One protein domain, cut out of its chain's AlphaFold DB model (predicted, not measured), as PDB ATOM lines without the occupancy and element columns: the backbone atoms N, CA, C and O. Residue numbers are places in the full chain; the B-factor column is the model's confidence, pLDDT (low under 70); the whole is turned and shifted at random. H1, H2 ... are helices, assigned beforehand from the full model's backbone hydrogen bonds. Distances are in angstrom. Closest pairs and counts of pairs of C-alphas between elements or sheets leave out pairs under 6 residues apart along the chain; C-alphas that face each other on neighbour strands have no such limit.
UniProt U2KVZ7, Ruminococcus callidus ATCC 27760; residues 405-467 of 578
ATOM      1  N   LEU A 405       5.765  24.771 -44.258       74.81
ATOM      2  CA  LEU A 405       4.842  25.560 -43.415       74.81
ATOM      3  C   LEU A 405       3.674  26.209 -44.174       74.81
ATOM      4  O   LEU A 405       2.690  26.608 -43.558       74.81
ATOM      5  N   ILE A 406       3.751  26.330 -45.507       80.38
ATOM      6  CA  ILE A 406       2.650  26.909 -46.301       80.38
ATOM      7  C   ILE A 406       1.369  26.061 -46.211       80.38
ATOM      8  O   ILE A 406       0.312  26.662 -46.031       80.38
ATOM      9  N   PRO A 407       1.423  24.715 -46.286       83.44
ATOM     10  CA  PRO A 407       0.254  23.864 -46.059       83.44
ATOM     11  C   PRO A 407      -0.446  24.129 -44.726       83.44
ATOM     12  O   PRO A 407      -1.652  24.334 -44.703       83.44
ATOM     13  N   GLU A 408       0.311  24.220 -43.634       82.50
ATOM     14  CA  GLU A 408      -0.253  24.407 -42.296       82.50
ATOM     15  C   GLU A 408      -0.831  25.818 -42.091       82.50
ATOM     16  O   GLU A 408      -1.900  25.989 -41.505       82.50
ATOM     17  N   ILE A 409      -0.169  26.837 -42.645       85.50
ATOM     18  CA  ILE A 409      -0.676  28.216 -42.669       85.50
ATOM     19  C   ILE A 409      -1.954  28.310 -43.516       85.50
ATOM     20  O   ILE A 409      -2.895  29.004 -43.131       85.50
ATOM     21  N   ALA A 410      -2.000  27.619 -44.657       86.00
ATOM     22  CA  ALA A 410      -3.170  27.581 -45.530       86.00
ATOM     23  C   ALA A 410      -4.365  26.910 -44.832       86.00
ATOM     24  O   ALA A 410      -5.461  27.478 -44.844       86.00
ATOM     25  N   ASP A 411      -4.134  25.789 -44.144       85.06
ATOM     26  CA  ASP A 411      -5.151  25.089 -43.352       85.06
ATOM     27  C   ASP A 411      -5.699  25.974 -42.218       85.06
ATOM     28  O   ASP A 411      -6.914  26.095 -42.063       85.06
ATOM     29  N   LEU A 412      -4.833  26.672 -41.470       85.69
ATOM     30  CA  LEU A 412      -5.257  27.598 -40.406       85.69
ATOM     31  C   LEU A 412      -6.074  28.785 -40.928       85.69
ATOM     32  O   LEU A 412      -6.982  29.270 -40.255       85.69
ATOM     33  N   LEU A 413      -5.765  29.268 -42.129       84.50
ATOM     34  CA  LEU A 413      -6.452  30.397 -42.752       84.50
ATOM     35  C   LEU A 413      -7.706  29.998 -43.537       84.50
ATOM     36  O   LEU A 413      -8.375  30.879 -44.076       84.50
ATOM     37  N   ASN A 414      -8.040  28.703 -43.604       86.12
ATOM     38  CA  ASN A 414      -9.077  28.169 -44.491       86.12
ATOM     39  C   ASN A 414      -8.873  28.596 -45.960       86.12
ATOM     40  O   ASN A 414      -9.828  28.920 -46.670       86.12
ATOM     41  N   MET A 415      -7.621  28.617 -46.415       83.44
ATOM     42  CA  MET A 415      -7.227  28.968 -47.780       83.44
ATOM     43  C   MET A 415      -6.564  27.774 -48.465       83.44
ATOM     44  O   MET A 415      -6.066  26.863 -47.812       83.44
ATOM     45  N   SER A 416      -6.515  27.769 -49.798       88.06
ATOM     46  CA  SER A 416      -5.703  26.767 -50.503       88.06
ATOM     47  C   SER A 416      -4.217  27.145 -50.487       88.06
ATOM     48  O   SER A 416      -3.870  28.327 -50.510       88.06
ATOM     49  N   VAL A 417      -3.328  26.148 -50.525       82.81
ATOM     50  CA  VAL A 417      -1.868  26.356 -50.639       82.81
ATOM     51  C   VAL A 417      -1.531  27.263 -51.823       82.81
ATOM     52  O   VAL A 417      -0.818  28.249 -51.656       82.81
ATOM     53  N   SER A 418      -2.137  27.014 -52.989       81.38
ATOM     54  CA  SER A 418      -1.969  27.857 -54.180       81.38
ATOM     55  C   SER A 418      -2.389  29.310 -53.952       81.38
ATOM     56  O   SER A 418      -1.817  30.222 -54.540       81.38
ATOM     57  N   GLU A 419      -3.389  29.554 -53.106       81.38
ATOM     58  CA  GLU A 419      -3.880  30.899 -52.819       81.38
ATOM     59  C   GLU A 419      -2.941  31.672 -51.888       81.38
ATOM     60  O   GLU A 419      -2.745  32.875 -52.084       81.38
ATOM     61  N   VAL A 420      -2.302  30.989 -50.935       81.56
ATOM     62  CA  VAL A 420      -1.229  31.558 -50.105       81.56
ATOM     63  C   VAL A 420       0.025  31.811 -50.951       81.56
ATOM     64  O   VAL A 420       0.597  32.898 -50.886       81.56
ATOM     65  N   GLU A 421       0.397  30.870 -51.822       82.25
ATOM     66  CA  GLU A 421       1.531  31.006 -52.753       82.25
ATOM     67  C   GLU A 421       1.314  32.085 -53.822       82.25
ATOM     68  O   GLU A 421       2.275  32.643 -54.351       82.25
ATOM     69  N   SER A 422       0.057  32.417 -54.134       83.50
ATOM     70  CA  SER A 422      -0.279  33.502 -55.060       83.50
ATOM     71  C   SER A 422      -0.099  34.902 -54.458       83.50
ATOM     72  O   SER A 422      -0.139  35.895 -55.190       83.50
ATOM     73  N   LYS A 423       0.076  35.018 -53.131       80.88
ATOM     74  CA  LYS A 423       0.297  36.311 -52.468       80.88
ATOM     75  C   LYS A 423       1.712  36.839 -52.749       80.88
ATOM     76  O   LYS A 423       2.617  36.051 -53.010       80.88
ATOM     77  N   PRO A 424       1.939  38.161 -52.669       81.25
ATOM     78  CA  PRO A 424       3.279  38.741 -52.744       81.25
ATOM     79  C   PRO A 424       4.280  38.081 -51.771       81.25
ATOM     80  O   PRO A 424       3.906  37.665 -50.674       81.25
ATOM     81  N   LEU A 425       5.551  37.964 -52.177       69.19
ATOM     82  CA  LEU A 425       6.589  37.228 -51.429       69.19
ATOM     83  C   LEU A 425       6.832  37.785 -50.017       69.19
ATOM     84  O   LEU A 425       7.131  37.031 -49.096       69.19
ATOM     85  N   ASP A 426       6.675  39.093 -49.841       67.12
ATOM     86  CA  ASP A 426       6.726  39.790 -48.556       67.12
ATOM     87  C   ASP A 426       5.578  39.375 -47.624       67.12
ATOM     88  O   ASP A 426       5.806  39.153 -46.437       67.12
ATOM     89  N   ILE A 427       4.368  39.184 -48.153       76.81
ATOM     90  CA  ILE A 427       3.219  38.674 -47.389       76.81
ATOM     91  C   ILE A 427       3.424  37.208 -47.002       76.81
ATOM     92  O   ILE A 427       3.146  36.832 -45.867       76.81
ATOM     93  N   GLN A 428       3.957  36.383 -47.907       79.25
ATOM     94  CA  GLN A 428       4.289  34.989 -47.596       79.25
ATOM     95  C   GLN A 428       5.355  34.887 -46.496       79.25
ATOM     96  O   GLN A 428       5.223  34.060 -45.593       79.25
ATOM     97  N   ALA A 429       6.382  35.740 -46.542       75.50
ATOM     98  CA  ALA A 429       7.398  35.826 -45.495       75.50
ATOM     99  C   ALA A 429       6.788  36.280 -44.161       75.50
ATOM    100  O   ALA A 429       6.980  35.612 -43.152       75.50
ATOM    101  N   MET A 430       5.961  37.333 -44.162       77.75
ATOM    102  CA  MET A 430       5.277  37.809 -42.955       77.75
ATOM    103  C   MET A 430       4.362  36.753 -42.325       77.75
ATOM    104  O   MET A 430       4.313  36.653 -41.099       77.75
ATOM    105  N   LEU A 431       3.640  35.976 -43.136       84.38
ATOM    106  CA  LEU A 431       2.802  34.877 -42.658       84.38
ATOM    107  C   LEU A 431       3.644  33.791 -41.983       84.38
ATOM    108  O   LEU A 431       3.306  33.368 -40.881       84.38
ATOM    109  N   LYS A 432       4.762  33.386 -42.599       81.00
ATOM    110  CA  LYS A 432       5.688  32.400 -42.023       81.00
ATOM    111  C   LYS A 432       6.332  32.907 -40.733       81.00
ATOM    112  O   LYS A 432       6.257  32.222 -39.720       81.00
ATOM    113  N   ASP A 433       6.869  34.124 -40.737       78.19
ATOM    114  CA  ASP A 433       7.520  34.727 -39.569       78.19
ATOM    115  C   ASP A 433       6.545  34.881 -38.397       78.19
ATOM    116  O   ASP A 433       6.880  34.579 -37.252       78.19
ATOM    117  N   THR A 434       5.312  35.311 -38.679       80.94
ATOM    118  CA  THR A 434       4.270  35.476 -37.656       80.94
ATOM    119  C   THR A 434       3.786  34.129 -37.137       80.94
ATOM    120  O   THR A 434       3.578  33.992 -35.933       80.94
ATOM    121  N   TYR A 435       3.654  33.126 -38.008       83.38
ATOM    122  CA  TYR A 435       3.315  31.762 -37.615       83.38
ATOM    123  C   TYR A 435       4.396  31.166 -36.697       83.38
ATOM    124  O   TYR A 435       4.083  30.688 -35.610       83.38
ATOM    125  N   THR A 436       5.680  31.283 -37.055       80.00
ATOM    126  CA  THR A 436       6.793  30.780 -36.234       80.00
ATOM    127  C   THR A 436       6.932  31.540 -34.913       80.00
ATOM    128  O   THR A 436       7.139  30.924 -33.869       80.00
ATOM    129  N   ALA A 437       6.777  32.868 -34.923       74.94
ATOM    130  CA  ALA A 437       6.858  33.688 -33.714       74.94
ATOM    131  C   ALA A 437       5.736  33.384 -32.708       74.94
ATOM    132  O   ALA A 437       5.925  33.569 -31.507       74.94
ATOM    133  N   ASN A 438       4.588  32.905 -33.191       75.31
ATOM    134  CA  ASN A 438       3.400  32.640 -32.383       75.31
ATOM    135  C   ASN A 438       3.036  31.148 -32.329       75.31
ATOM    136  O   ASN A 438       1.919  30.828 -31.931       75.31
ATOM    137  N   TYR A 439       3.966  30.244 -32.658       76.62
ATOM    138  CA  TYR A 439       3.731  28.794 -32.774       76.62
ATOM    139  C   TYR A 439       3.100  28.151 -31.523       76.62
ATOM    140  O   TYR A 439       2.347  27.190 -31.624       76.62
ATOM    141  N   PHE A 440       3.374  28.696 -30.332       68.69
ATOM    142  CA  PHE A 440       2.818  28.213 -29.060       68.69
ATOM    143  C   PHE A 440       1.481  28.865 -28.659       68.69
ATOM    144  O   PHE A 440       0.997  28.625 -27.552       68.69
ATOM    145  N   SER A 441       0.905  29.716 -29.511       76.12
ATOM    146  CA  SER A 441      -0.379  30.381 -29.250       76.12
ATOM    147  C   SER A 441      -1.552  29.446 -29.536       76.12
ATOM    148  O   SER A 441      -1.417  28.461 -30.259       76.12
ATOM    149  N   ASP A 442      -2.726  29.754 -28.983       80.25
ATOM    150  CA  ASP A 442      -3.937  29.009 -29.318       80.25
ATOM    151  C   ASP A 442      -4.320  29.195 -30.806       80.25
ATOM    152  O   ASP A 442      -4.055  30.258 -31.384       80.25
ATOM    153  N   PRO A 443      -4.958  28.190 -31.442       73.00
ATOM    154  CA  PRO A 443      -5.259  28.226 -32.875       73.00
ATOM    155  C   PRO A 443      -6.105  29.426 -33.318       73.00
ATOM    156  O   PRO A 443      -5.907  29.925 -34.422       73.00
ATOM    157  N   SER A 444      -7.013  29.918 -32.466       75.50
ATOM    158  CA  SER A 444      -7.824  31.111 -32.743       75.50
ATOM    159  C   SER A 444      -6.977  32.380 -32.815       75.50
ATOM    160  O   SER A 444      -7.051  33.108 -33.802       75.50
ATOM    161  N   THR A 445      -6.113  32.615 -31.827       78.25
ATOM    162  CA  THR A 445      -5.195  33.764 -31.813       78.25
ATOM    163  C   THR A 445      -4.216  33.715 -32.991       78.25
ATOM    164  O   THR A 445      -3.915  34.736 -33.621       78.25
ATOM    165  N   LEU A 446      -3.733  32.520 -33.338       80.06
ATOM    166  CA  LEU A 446      -2.848  32.327 -34.483       80.06
ATOM    167  C   LEU A 446      -3.573  32.612 -35.811       80.06
ATOM    168  O   LEU A 446      -3.044  33.308 -36.674       80.06
ATOM    169  N   GLN A 447      -4.818  32.156 -35.954       83.69
ATOM    170  CA  GLN A 447      -5.646  32.440 -37.125       83.69
ATOM    171  C   GLN A 447      -5.962  33.937 -37.266       83.69
ATOM    172  O   GLN A 447      -5.856  34.480 -38.366       83.69
ATOM    173  N   GLU A 448      -6.309  34.631 -36.180       78.56
ATOM    174  CA  GLU A 448      -6.605  36.072 -36.197       78.56
ATOM    175  C   GLU A 448      -5.389  36.903 -36.624       78.56
ATOM    176  O   GLU A 448      -5.486  37.763 -37.508       78.56
ATOM    177  N   THR A 449      -4.225  36.613 -36.041       79.94
ATOM    178  CA  THR A 449      -2.975  37.325 -36.347       79.94
ATOM    179  C   THR A 449      -2.527  37.110 -37.792       79.94
ATOM    180  O   THR A 449      -2.132  38.070 -38.458       79.94
ATOM    181  N   LEU A 450      -2.654  35.890 -38.321       86.19
ATOM    182  CA  LEU A 450      -2.357  35.591 -39.725       86.19
ATOM    183  C   LEU A 450      -3.391  36.208 -40.682       86.19
ATOM    184  O   LEU A 450      -3.031  36.727 -41.739       86.19
ATOM    185  N   THR A 451      -4.671  36.231 -40.304       82.69
ATOM    186  CA  THR A 451      -5.739  36.830 -41.122       82.69
ATOM    187  C   THR A 451      -5.561  38.342 -41.256       82.69
ATOM    188  O   THR A 451      -5.783  38.895 -42.335       82.69
ATOM    189  N   TYR A 452      -5.086  39.016 -40.205       79.19
ATOM    190  CA  TYR A 452      -4.767  40.448 -40.237       79.19
ATOM    191  C   TYR A 452      -3.683  40.797 -41.270       79.19
ATOM    192  O   TYR A 452      -3.729  41.859 -41.895       79.19
ATOM    193  N   ILE A 453      -2.725  39.892 -41.489       81.25
ATOM    194  CA  ILE A 453      -1.657  40.069 -42.484       81.25
ATOM    195  C   ILE A 453      -2.231  40.045 -43.906       81.25
ATOM    196  O   ILE A 453      -1.804  40.825 -44.757       81.25
ATOM    197  N   ILE A 454      -3.223  39.189 -44.159       79.06
ATOM    198  CA  ILE A 454      -3.850  39.033 -45.480       79.06
ATOM    199  C   ILE A 454      -4.915  40.098 -45.730       79.06
ATOM    200  O   ILE A 454      -5.046  40.596 -46.850       79.06
ATOM    201  N   ASN A 455      -5.667  40.469 -44.696       75.25
ATOM    202  CA  ASN A 455      -6.693  41.494 -44.761       75.25
ATOM    203  C   ASN A 455      -6.453  42.546 -43.666       75.25
ATOM    204  O   ASN A 455      -7.016  42.449 -42.576       75.25
ATOM    205  N   PRO A 456      -5.692  43.614 -43.962       61.06
ATOM    206  CA  PRO A 456      -5.432  44.693 -43.004       61.06
ATOM    207  C   PRO A 456      -6.695  45.436 -42.536       61.06
ATOM    208  O   PRO A 456      -6.636  46.195 -41.571       61.06
ATOM    209  N   ASN A 457      -7.826  45.240 -43.227       54.59
ATOM    210  CA  ASN A 457      -9.139  45.783 -42.886       54.59
ATOM    211  C   ASN A 457     -10.067  44.713 -42.276       54.59
ATOM    212  O   ASN A 457     -11.280  44.905 -42.275       54.59
ATOM    213  N   TYR A 458      -9.544  43.572 -41.810       57.56
ATOM    214  CA  TYR A 458     -10.335  42.440 -41.307       57.56
ATOM    215  C   TYR A 458     -11.328  42.851 -40.217       57.56
ATOM    216  O   TYR A 458     -12.517  42.589 -40.359       57.56
ATOM    217  N   GLU A 459     -10.874  43.583 -39.197       48.97
ATOM    218  CA  GLU A 459     -11.745  44.076 -38.120       48.97
ATOM    219  C   GLU A 459     -12.833  45.009 -38.660       48.97
ATOM    220  O   GLU A 459     -14.005  44.841 -38.354       48.97
ATOM    221  N   THR A 460     -12.478  45.927 -39.565       54.81
ATOM    222  CA  THR A 460     -13.453  46.831 -40.199       54.81
ATOM    223  C   THR A 460     -14.483  46.069 -41.039       54.81
ATOM    224  O   THR A 460     -15.655  46.428 -41.036       54.81
ATOM    225  N   ASN A 461     -14.079  45.011 -41.746       50.53
ATOM    226  CA  ASN A 461     -14.985  44.180 -42.543       50.53
ATOM    227  C   ASN A 461     -15.876  43.286 -41.670       50.53
ATOM    228  O   ASN A 461     -17.055  43.139 -41.986       50.53
ATOM    229  N   ARG A 462     -15.340  42.736 -40.574       63.00
ATOM    230  CA  ARG A 462     -16.097  41.969 -39.577       63.00
ATOM    231  C   ARG A 462     -17.149  42.849 -38.912       63.00
ATOM    232  O   ARG A 462     -18.313  42.472 -38.877       63.00
ATOM    233  N   ASP A 463     -16.770  44.049 -38.481       62.19
ATOM    234  CA  ASP A 463     -17.692  45.001 -37.862       62.19
ATOM    235  C   ASP A 463     -18.781  45.440 -38.861       62.19
ATOM    236  O   ASP A 463     -19.962  45.499 -38.519       62.19
ATOM    237  N   LEU A 464     -18.418  45.681 -40.131       62.19
ATOM    238  CA  LEU A 464     -19.382  45.958 -41.206       62.19
ATOM    239  C   LEU A 464     -20.330  44.774 -41.463       62.19
ATOM    240  O   LEU A 464     -21.517  44.999 -41.698       62.19
ATOM    241  N   GLN A 465     -19.840  43.532 -41.414       62.72
ATOM    242  CA  GLN A 465     -20.664  42.324 -41.538       62.72
ATOM    243  C   GLN A 465     -21.601  42.148 -40.340       62.72
ATOM    244  O   GLN A 465     -22.791  41.928 -40.546       62.72
ATOM    245  N   GLU A 466     -21.120  42.335 -39.112       65.00
ATOM    246  CA  GLU A 466     -21.953  42.280 -37.908       65.00
ATOM    247  C   GLU A 466     -23.048  43.353 -37.914       65.00
ATOM    248  O   GLU A 466     -24.178  43.092 -37.498       65.00
ATOM    249  N   HIS A 467     -22.745  44.558 -38.403       62.66
ATOM    250  CA  HIS A 467     -23.747  45.606 -38.594       62.66
ATOM    251  C   HIS A 467     -24.787  45.212 -39.655       62.66
ATOM    252  O   HIS A 467     -25.984  45.362 -39.418       62.66
TER     253      HIS A 467
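What this domain is: This is residues 405 to 467 of the 578 residues of a protein of Ruminococcus callidus ATCC 27760 (UniProt U2KVZ7). H3 and H4 form a helical hairpin, with H1 crossing one side from H3 to H4 and short H2 packed on H1. H5 follows H4 as an arm whose residues 460 to 467 stick out. The 63 printed residues include five named helices, H1 to H5, and no named strand: all helix. The whole is compact, with a radius of gyration of the C-alphas of 11.8 A, spanning 35 by 27 by 18 A.

How they stand to each other: Start at H3, residues 425 to 437; it touches H4, residues 443 to 454, at a shallow 21 degrees, opposite ways, closest at C-alphas 431 and 450, 6.0 A. H1, residues 405 to 412, touches H3 at residues 431 to 435 alone, about perpendicular at 77 degrees, closest at C-alphas 405 and 432, 7.0 A. H2, residues 417 to 421, touches H1, closest at C-alphas 417 and 410, 5.4 A. Within hydrogen-bond range are 7 of 8 O i to N i+4 pairs in H4.

Where its parts are: From C-alpha 425 at (6.589, 37.228, -51.429), H3 runs 18.1 A. H5, residues 458 to 467, ends at (-23.747, 45.606, -38.594).

The domain as a whole: The printed part has no cut; pLDDT is under 70 at residues 425 to 426, 440 and 456 to 467.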